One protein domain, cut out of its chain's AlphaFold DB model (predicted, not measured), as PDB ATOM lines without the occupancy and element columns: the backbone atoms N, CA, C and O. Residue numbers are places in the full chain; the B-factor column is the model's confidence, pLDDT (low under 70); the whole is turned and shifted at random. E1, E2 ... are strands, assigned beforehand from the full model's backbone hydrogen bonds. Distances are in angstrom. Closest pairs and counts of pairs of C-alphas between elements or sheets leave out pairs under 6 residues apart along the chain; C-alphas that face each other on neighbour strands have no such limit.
ATOM      1  N   ARG A 111     -39.818 -53.771 -34.616       95.75
ATOM      2  CA  ARG A 111     -38.405 -54.170 -34.602       95.75
ATOM      3  C   ARG A 111     -38.126 -55.333 -35.541       95.75
ATOM      4  O   ARG A 111     -38.962 -56.220 -35.681       95.75
ATOM      5  N   THR A 112     -36.932 -55.350 -36.124       96.56
ATOM      6  CA  THR A 112     -36.482 -56.436 -37.013       96.56
ATOM      7  C   THR A 112     -35.986 -57.672 -36.258       96.56
ATOM      8  O   THR A 112     -35.964 -58.759 -36.826       96.56
ATOM      9  N   ALA A 113     -35.591 -57.527 -34.990       96.81
ATOM     10  CA  ALA A 113     -35.120 -58.617 -34.136       96.81
ATOM     11  C   ALA A 113     -35.416 -58.343 -32.648       96.81
ATOM     12  O   ALA A 113     -35.828 -57.242 -32.272       96.81
ATOM     13  N   GLY A 114     -35.235 -59.364 -31.802       93.75
ATOM     14  CA  GLY A 114     -35.443 -59.294 -30.354       93.75
ATOM     15  C   GLY A 114     -34.435 -58.409 -29.611       93.75
ATOM     16  O   GLY A 114     -33.565 -57.774 -30.204       93.75
ATOM     17  N   ALA A 115     -34.562 -58.363 -28.282       85.75
ATOM     18  CA  ALA A 115     -33.514 -57.781 -27.447       85.75
ATOM     19  C   ALA A 115     -32.227 -58.617 -27.588       85.75
ATOM     20  O   ALA A 115     -32.309 -59.837 -27.718       85.75
ATOM     21  N   ASN A 116     -31.068 -57.958 -27.544       91.12
ATOM     22  CA  ASN A 116     -29.737 -58.557 -27.717       91.12
ATOM     23  C   ASN A 116     -29.394 -59.036 -29.141       91.12
ATOM     24  O   ASN A 116     -28.689 -60.024 -29.328       91.12
ATOM     25  N   ALA A 117     -29.903 -58.339 -30.154       96.62
ATOM     26  CA  ALA A 117     -29.547 -58.554 -31.550       96.62
ATOM     27  C   ALA A 117     -29.366 -57.207 -32.252       96.62
ATOM     28  O   ALA A 117     -29.974 -56.206 -31.850       96.62
ATOM     29  N   ASP A 118     -28.570 -57.207 -33.322       97.75
ATOM     30  CA  ASP A 118     -28.525 -56.080 -34.244       97.75
ATOM     31  C   ASP A 118     -29.932 -55.873 -34.820       97.75
ATOM     32  O   ASP A 118     -30.548 -56.799 -35.358       97.75
ATOM     33  N   ARG A 119     -30.488 -54.672 -34.647       97.62
ATOM     34  CA  ARG A 119     -31.878 -54.399 -35.026       97.62
ATOM     35  C   ARG A 119     -32.098 -52.969 -35.472       97.62
ATOM     36  O   ARG A 119     -31.422 -52.046 -35.025       97.62
ATOM     37  N   ILE A 120     -33.126 -52.794 -36.288       96.94
ATOM     38  CA  ILE A 120     -33.773 -51.503 -36.509       96.94
ATOM     39  C   ILE A 120     -35.051 -51.494 -35.678       96.94
ATOM     40  O   ILE A 120     -35.773 -52.492 -35.633       96.94
ATOM     41  N   GLU A 121     -35.318 -50.376 -35.014       95.88
ATOM     42  CA  GLU A 121     -36.472 -50.174 -34.149       95.88
ATOM     43  C   GLU A 121     -37.164 -48.849 -34.485       95.88
ATOM     44  O   GLU A 121     -36.528 -47.796 -34.481       95.88
ATOM     45  N   LEU A 122     -38.471 -48.899 -34.737       94.38
ATOM     46  CA  LEU A 122     -39.347 -47.733 -34.732       94.38
ATOM     47  C   LEU A 122     -40.162 -47.777 -33.446       94.38
ATOM     48  O   LEU A 122     -40.857 -48.759 -33.175       94.38
ATOM     49  N   SER A 123     -40.078 -46.725 -32.645       92.25
ATOM     50  CA  SER A 123     -40.825 -46.616 -31.394       92.25
ATOM     51  C   SER A 123     -41.238 -45.171 -31.137       92.25
ATOM     52  O   SER A 123     -41.011 -44.282 -31.959       92.25
ATOM     53  N   ARG A 124     -41.808 -44.907 -29.955       89.31
ATOM     54  CA  ARG A 124     -42.095 -43.536 -29.509       89.31
ATOM     55  C   ARG A 124     -40.850 -42.642 -29.439       89.31
ATOM     56  O   ARG A 124     -41.020 -41.440 -29.345       89.31
ATOM     57  N   ASN A 125     -39.652 -43.236 -29.435       87.38
ATOM     58  CA  ASN A 125     -38.359 -42.548 -29.385       87.38
ATOM     59  C   ASN A 125     -37.751 -42.348 -30.793       87.38
ATOM     60  O   ASN A 125     -36.561 -42.064 -30.918       87.38
ATOM     61  N   GLY A 126     -38.527 -42.591 -31.857       92.12
ATOM     62  CA  GLY A 126     -38.107 -42.420 -33.248       92.12
ATOM     63  C   GLY A 126     -37.588 -43.694 -33.925       92.12
ATOM     64  O   GLY A 126     -37.928 -44.811 -33.525       92.12
ATOM     65  N   PHE A 127     -36.784 -43.518 -34.978       94.19
ATOM     66  CA  PHE A 127     -36.182 -44.591 -35.782       94.19
ATOM     67  C   PHE A 127     -34.734 -44.805 -35.346       94.19
ATOM     68  O   PHE A 127     -33.925 -43.887 -35.433       94.19
ATOM     69  N   ASN A 128     -34.381 -46.000 -34.878       95.50
ATOM     70  CA  ASN A 128     -33.084 -46.247 -34.255       95.50
ATOM     71  C   ASN A 128     -32.476 -47.580 -34.698       95.50
ATOM     72  O   ASN A 128     -33.134 -48.619 -34.657       95.50
ATOM     73  N   SER A 129     -31.197 -47.561 -35.069       97.44
ATOM     74  CA  SER A 129     -30.369 -48.757 -35.227       97.44
ATOM     75  C   SER A 129     -29.673 -49.104 -33.911       97.44
ATOM     76  O   SER A 129     -29.107 -48.229 -33.254       97.44
ATOM     77  N   TYR A 130     -29.683 -50.382 -33.549       97.56
ATOM     78  CA  TYR A 130     -29.035 -50.910 -32.354       97.56
ATOM     79  C   TYR A 130     -28.090 -52.054 -32.700       97.56
ATOM     80  O   TYR A 130     -28.345 -52.803 -33.643       97.56
ATOM     81  N   ASN A 131     -27.043 -52.213 -31.893       97.44
ATOM     82  CA  ASN A 131     -26.186 -53.395 -31.920       97.44
ATOM     83  C   ASN A 131     -26.707 -54.510 -30.985       97.44
ATOM     84  O   ASN A 131     -27.663 -54.323 -30.224       97.44
ATOM     85  N   LEU A 132     -26.023 -55.654 -30.996       97.06
ATOM     86  CA  LEU A 132     -26.305 -56.816 -30.146       97.06
ATOM     87  C   LEU A 132     -26.263 -56.552 -28.631       97.06
ATOM     88  O   LEU A 132     -26.818 -57.338 -27.872       97.06
ATOM     89  N   TRP A 133     -25.643 -55.463 -28.175       96.75
ATOM     90  CA  TRP A 133     -25.620 -55.068 -26.759       96.75
ATOM     91  C   TRP A 133     -26.760 -54.109 -26.391       96.75
ATOM     92  O   TRP A 133     -26.870 -53.687 -25.243       96.75
ATOM     93  N   GLY A 134     -27.634 -53.771 -27.344       95.50
ATOM     94  CA  GLY A 134     -28.747 -52.849 -27.123       95.50
ATOM     95  C   GLY A 134     -28.349 -51.374 -27.146       95.50
ATOM     96  O   GLY A 134     -29.161 -50.527 -26.781       95.50
ATOM     97  N   GLU A 135     -27.145 -51.050 -27.610       96.75
ATOM     98  CA  GLU A 135     -26.662 -49.677 -27.735       96.75
ATOM     99  C   GLU A 135     -27.029 -49.111 -29.109       96.75
ATOM    100  O   GLU A 135     -27.010 -49.844 -30.103       96.75
ATOM    101  N   LYS A 136     -27.318 -47.802 -29.194       95.88
ATOM    102  CA  LYS A 136     -27.493 -47.135 -30.493       95.88
ATOM    103  C   LYS A 136     -26.220 -47.310 -31.325       95.88
ATOM    104  O   LYS A 136     -25.117 -47.014 -30.863       95.88
ATOM    105  N   ASN A 137     -26.367 -47.802 -32.547       97.00
ATOM    106  CA  ASN A 137     -25.246 -48.100 -33.426       97.00
ATOM    107  C   ASN A 137     -25.702 -48.046 -34.889       97.00
ATOM    108  O   ASN A 137     -26.407 -48.939 -35.351       97.00
ATOM    109  N   GLY A 138     -25.296 -47.006 -35.611       96.19
ATOM    110  CA  GLY A 138     -25.782 -46.682 -36.949       96.19
ATOM    111  C   GLY A 138     -26.623 -45.410 -36.937       96.19
ATOM    112  O   GLY A 138     -26.213 -44.407 -36.359       96.19
ATOM    113  N   VAL A 139     -27.782 -45.448 -37.590       96.12
ATOM    114  CA  VAL A 139     -28.646 -44.280 -37.785       96.12
ATOM    115  C   VAL A 139     -29.648 -44.132 -36.638       96.12
ATOM    116  O   VAL A 139     -30.252 -45.108 -36.193       96.12
ATOM    117  N   SER A 140     -29.857 -42.901 -36.186       95.38
ATOM    118  CA  SER A 140     -30.882 -42.523 -35.218       95.38
ATOM    119  C   SER A 140     -31.587 -41.256 -35.694       95.38
ATOM    120  O   SER A 140     -30.946 -40.244 -35.957       95.38
ATOM    121  N   VAL A 141     -32.907 -41.317 -35.815       94.06
ATOM    122  CA  VAL A 141     -33.777 -40.156 -36.007       94.06
ATOM    123  C   VAL A 141     -34.605 -40.042 -34.743       94.06
ATOM    124  O   VAL A 141     -35.454 -40.899 -34.485       94.06
ATOM    125  N   ASP A 142     -34.305 -39.032 -33.933       83.81
ATOM    126  CA  ASP A 142     -34.992 -38.805 -32.667       83.81
ATOM    127  C   ASP A 142     -36.398 -38.234 -32.911       83.81
ATOM    128  O   ASP A 142     -36.646 -37.519 -33.881       83.81
ATOM    129  N   SER A 143     -37.338 -38.568 -32.032       80.00
ATOM    130  CA  SER A 143     -38.711 -38.045 -32.048       80.00
ATOM    131  C   SER A 143     -38.862 -36.699 -31.326       80.00
ATOM    132  O   SER A 143     -39.983 -36.255 -31.082       80.00
ATOM    133  N   GLY A 144     -37.756 -36.095 -30.891       74.88
ATOM    134  CA  GLY A 144     -37.709 -34.828 -30.181       74.88
ATOM    135  C   GLY A 144     -38.094 -33.615 -31.032       74.88
ATOM    136  O   GLY A 144     -38.516 -33.709 -32.181       74.88
ATOM    137  N   ASN A 145     -37.941 -32.432 -30.434       70.62
ATOM    138  CA  ASN A 145     -38.455 -31.174 -30.985       70.62
ATOM    139  C   ASN A 145     -37.732 -30.701 -32.263       70.62
ATOM    140  O   ASN A 145     -38.235 -29.835 -32.976       70.62
ATOM    141  N   PHE A 146     -36.550 -31.252 -32.545       73.00
ATOM    142  CA  PHE A 146     -35.751 -30.929 -33.720       73.00
ATOM    143  C   PHE A 146     -35.585 -32.170 -34.586       73.00
ATOM    144  O   PHE A 146     -35.244 -33.240 -34.089       73.00
ATOM    145  N   SER A 147     -35.773 -32.013 -35.896       77.69
ATOM    146  CA  SER A 147     -35.448 -33.065 -36.851       77.69
ATOM    147  C   SER A 147     -33.928 -33.229 -36.917       77.69
ATOM    148  O   SER A 147     -33.224 -32.348 -37.421       77.69
ATOM    149  N   SER A 148     -33.423 -34.350 -36.403       90.38
ATOM    150  CA  SER A 148     -32.031 -34.759 -36.572       90.38
ATOM    151  C   SER A 148     -31.928 -36.134 -37.221       90.38
ATOM    152  O   SER A 148     -32.755 -37.020 -37.010       90.38
ATOM    153  N   LEU A 149     -30.883 -36.294 -38.028       93.88
ATOM    154  CA  LEU A 149     -30.347 -37.574 -38.452       93.88
ATOM    155  C   LEU A 149     -28.978 -37.715 -37.799       93.88
ATOM    156  O   LEU A 149     -27.999 -37.128 -38.261       93.88
ATOM    157  N   ASP A 150     -28.918 -38.484 -36.726       94.56
ATOM    158  CA  ASP A 150     -27.715 -38.691 -35.941       94.56
ATOM    159  C   ASP A 150     -27.086 -40.051 -36.241       94.56
ATOM    160  O   ASP A 150     -27.765 -41.055 -36.469       94.56
ATOM    161  N   PHE A 151     -25.760 -40.084 -36.202       95.81
ATOM    162  CA  PHE A 151     -24.971 -41.296 -36.328       95.81
ATOM    163  C   PHE A 151     -24.395 -41.670 -34.971       95.81
ATOM    164  O   PHE A 151     -23.791 -40.844 -34.286       95.81
ATOM    165  N   TYR A 152     -24.558 -42.931 -34.599       96.56
ATOM    166  CA  TYR A 152     -24.078 -43.494 -33.347       96.56
ATOM    167  C   TYR A 152     -23.120 -44.652 -33.601       96.56
ATOM    168  O   TYR A 152     -23.266 -45.397 -34.568       96.56
ATOM    169  N   TYR A 153     -22.171 -44.853 -32.695       97.12
ATOM    170  CA  TYR A 153     -21.361 -46.067 -32.644       97.12
ATOM    171  C   TYR A 153     -21.117 -46.450 -31.190       97.12
ATOM    172  O   TYR A 153     -20.487 -45.680 -30.456       97.12
ATOM    173  N   ARG A 154     -21.612 -47.637 -30.811       96.06
ATOM    174  CA  ARG A 154     -21.583 -48.176 -29.439       96.06
ATOM    175  C   ARG A 154     -22.137 -47.200 -28.398       96.06
ATOM    176  O   ARG A 154     -21.458 -46.837 -27.448       96.06
ATOM    177  N   GLY A 155     -23.342 -46.686 -28.643       95.19
ATOM    178  CA  GLY A 155     -24.038 -45.762 -27.742       95.19
ATOM    179  C   GLY A 155     -23.579 -44.305 -27.832       95.19
ATOM    180  O   GLY A 155     -24.344 -43.411 -27.482       95.19
ATOM    181  N   GLU A 156     -22.398 -44.048 -28.392       96.00
ATOM    182  CA  GLU A 156     -21.833 -42.704 -28.513       96.00
ATOM    183  C   GLU A 156     -22.237 -42.024 -29.822       96.00
ATOM    184  O   GLU A 156     -22.056 -42.587 -30.910       96.00
ATOM    185  N   LYS A 157     -22.734 -40.785 -29.728       94.69
ATOM    186  CA  LYS A 157     -23.030 -39.943 -30.895       94.69
ATOM    187  C   LYS A 157     -21.720 -39.560 -31.586       94.69
ATOM    188  O   LYS A 157     -20.791 -39.078 -30.941       94.69
ATOM    189  N   ARG A 158     -21.651 -39.756 -32.903       95.69
ATOM    190  CA  ARG A 158     -20.498 -39.425 -33.762       95.69
ATOM    191  C   ARG A 158     -20.684 -38.133 -34.539       95.69
ATOM    192  O   ARG A 158     -19.711 -37.522 -34.964       95.69
ATOM    193  N   GLY A 159     -21.924 -37.705 -34.700       94.88
ATOM    194  CA  GLY A 159     -22.280 -36.531 -35.469       94.88
ATOM    195  C   GLY A 159     -23.660 -36.701 -36.070       94.88
ATOM    196  O   GLY A 159     -24.369 -37.656 -35.750       94.88
ATOM    197  N   GLY A 160     -24.036 -35.786 -36.946       93.81
ATOM    198  CA  GLY A 160     -25.323 -35.846 -37.610       93.81
ATOM    199  C   GLY A 160     -25.601 -34.641 -38.482       93.81
ATOM    200  O   GLY A 160     -24.814 -33.694 -38.560       93.81
ATOM    201  N   LEU A 161     -26.759 -34.703 -39.127       93.25
ATOM    202  CA  LEU A 161     -27.413 -33.552 -39.720       93.25
ATOM    203  C   LEU A 161     -28.523 -33.123 -38.771       93.25
ATOM    204  O   LEU A 161     -29.385 -33.929 -38.427       93.25
ATOM    205  N   SER A 162     -28.518 -31.864 -38.352       91.06
ATOM    206  CA  SER A 162     -29.556 -31.347 -37.459       91.06
ATOM    207  C   SER A 162     -30.026 -29.967 -37.881       91.06
ATOM    208  O   SER A 162     -29.234 -29.135 -38.340       91.06
ATOM    209  N   GLN A 163     -31.328 -29.729 -37.725       88.88
ATOM    210  CA  GLN A 163     -31.873 -28.384 -37.812       88.88
ATOM    211  C   GLN A 163     -31.412 -27.586 -36.588       88.88
ATOM    212  O   GLN A 163     -31.559 -28.025 -35.449       88.88
ATOM    213  N   ALA A 164     -30.817 -26.426 -36.848       80.44
ATOM    214  CA  ALA A 164     -30.342 -25.485 -35.850       80.44
ATOM    215  C   ALA A 164     -30.960 -24.116 -36.153       80.44
ATOM    216  O   ALA A 164     -30.417 -23.327 -36.931       80.44
ATOM    217  N   ALA A 165     -32.130 -23.853 -35.562       83.00
ATOM    218  CA  ALA A 165     -32.953 -22.678 -35.857       83.00
ATOM    219  C   ALA A 165     -33.256 -22.561 -37.367       83.00
ATOM    220  O   ALA A 165     -33.918 -23.427 -37.928       83.00
ATOM    221  N   ALA A 166     -32.781 -21.512 -38.043       87.69
ATOM    222  CA  ALA A 166     -32.991 -21.338 -39.483       87.69
ATOM    223  C   ALA A 166     -32.031 -22.170 -40.361       87.69
ATOM    224  O   ALA A 166     -32.190 -22.189 -41.580       87.69
ATOM    225  N   ASN A 167     -31.041 -22.848 -39.768       89.88
ATOM    226  CA  ASN A 167     -29.963 -23.519 -40.492       89.88
ATOM    227  C   ASN A 167     -30.115 -25.046 -40.479       89.88
ATOM    228  O   ASN A 167     -30.690 -25.626 -39.561       89.88
ATOM    229  N   ILE A 168     -29.505 -25.706 -41.464       91.56
ATOM    230  CA  ILE A 168     -29.187 -27.137 -41.407       91.56
ATOM    231  C   ILE A 168     -27.688 -27.243 -41.157       91.56
ATOM    232  O   ILE A 168     -26.888 -26.699 -41.918       91.56
ATOM    233  N   SER A 169     -27.310 -27.927 -40.085       91.44
ATOM    234  CA  SER A 169     -25.915 -28.106 -39.692       91.44
ATOM    235  C   SER A 169     -25.458 -29.537 -39.951       91.44
ATOM    236  O   SER A 169     -26.188 -30.485 -39.662       91.44
ATOM    237  N   LEU A 170     -24.245 -29.687 -40.487       93.56
ATOM    238  CA  LEU A 170     -23.513 -30.950 -40.523       93.56
ATOM    239  C   LEU A 170     -22.402 -30.863 -39.484       93.56
ATOM    240  O   LEU A 170     -21.540 -29.989 -39.576       93.56
ATOM    241  N   GLN A 171     -22.436 -31.743 -38.490       92.38
ATOM    242  CA  GLN A 171     -21.507 -31.683 -37.369       92.38
ATOM    243  C   GLN A 171     -20.973 -33.070 -37.036       92.38
ATOM    244  O   GLN A 171     -21.718 -34.048 -37.036       92.38
ATOM    245  N   SER A 172     -19.683 -33.125 -36.717       94.56
ATOM    246  CA  SER A 172     -19.053 -34.262 -36.053       94.56
ATOM    247  C   SER A 172     -18.890 -33.926 -34.575       94.56
ATOM    248  O   SER A 172     -18.487 -32.819 -34.226       94.56
ATOM    249  N   THR A 173     -19.202 -34.881 -33.706       93.38
ATOM    250  CA  THR A 173     -18.888 -34.802 -32.270       93.38
ATOM    251  C   THR A 173     -17.586 -35.528 -31.943       93.38
ATOM    252  O   THR A 173     -17.023 -35.323 -30.871       93.38
TER     253      THR A 173
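What this domain is: This is residues 111 to 173 of the 208 residues of an uncharacterized protein of Paenibacillus sp. LK1 (UniProt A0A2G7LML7). One flat, twisted sheet makes the body: six strands side by side in chain order, a single layer with no helix over either face. It is a meander, each strand the antiparallel neighbour of the one before, in the order E1 E2 E3 E4 E5 E6. The printed part has 63 residues, of which 37 are in the six named strands, with no named helix; the class is all strand, and the whole is compact, with a radius of gyration of the C-alphas of 12.2 A and spans of 39 by 22 by 12 A.

How they stand to each other: Inner strands E3, residues 136 to 141, and E4, residues 148 to 153, form a hairpin at 178 degrees, with N 140 and O 150 2.8 A apart. On E4 follows E5, residues 156 to 164, with N 151 and O 159 at 2.8 A. E5 bends by 68 degrees at residue 161. Edge strand E6, residues 167 to 172, has N 162 and O 169 at 3.0 A with E5. E2, residues 126 to 130, neighbours E3, with N 129 and O 139 at 2.9 A. Edge strand E1, residues 119 to 123, neighbours E2, with N 121 and O 128 at 2.8 A. E1 and E6 are apart.

Where its parts are: E1 begins at C-alpha 119 (-31.878, -54.399, -35.026); E6 ends at C-alpha 172 (-19.053, -34.262, -36.053). E5 is 20.6 A long.

The domain as a whole: The C-alphas farthest apart, of Asn 116 and Ala 166, are 39.2 A apart. The printed part has no cut, no link is long, and no printed residue is under 70 in pLDDT.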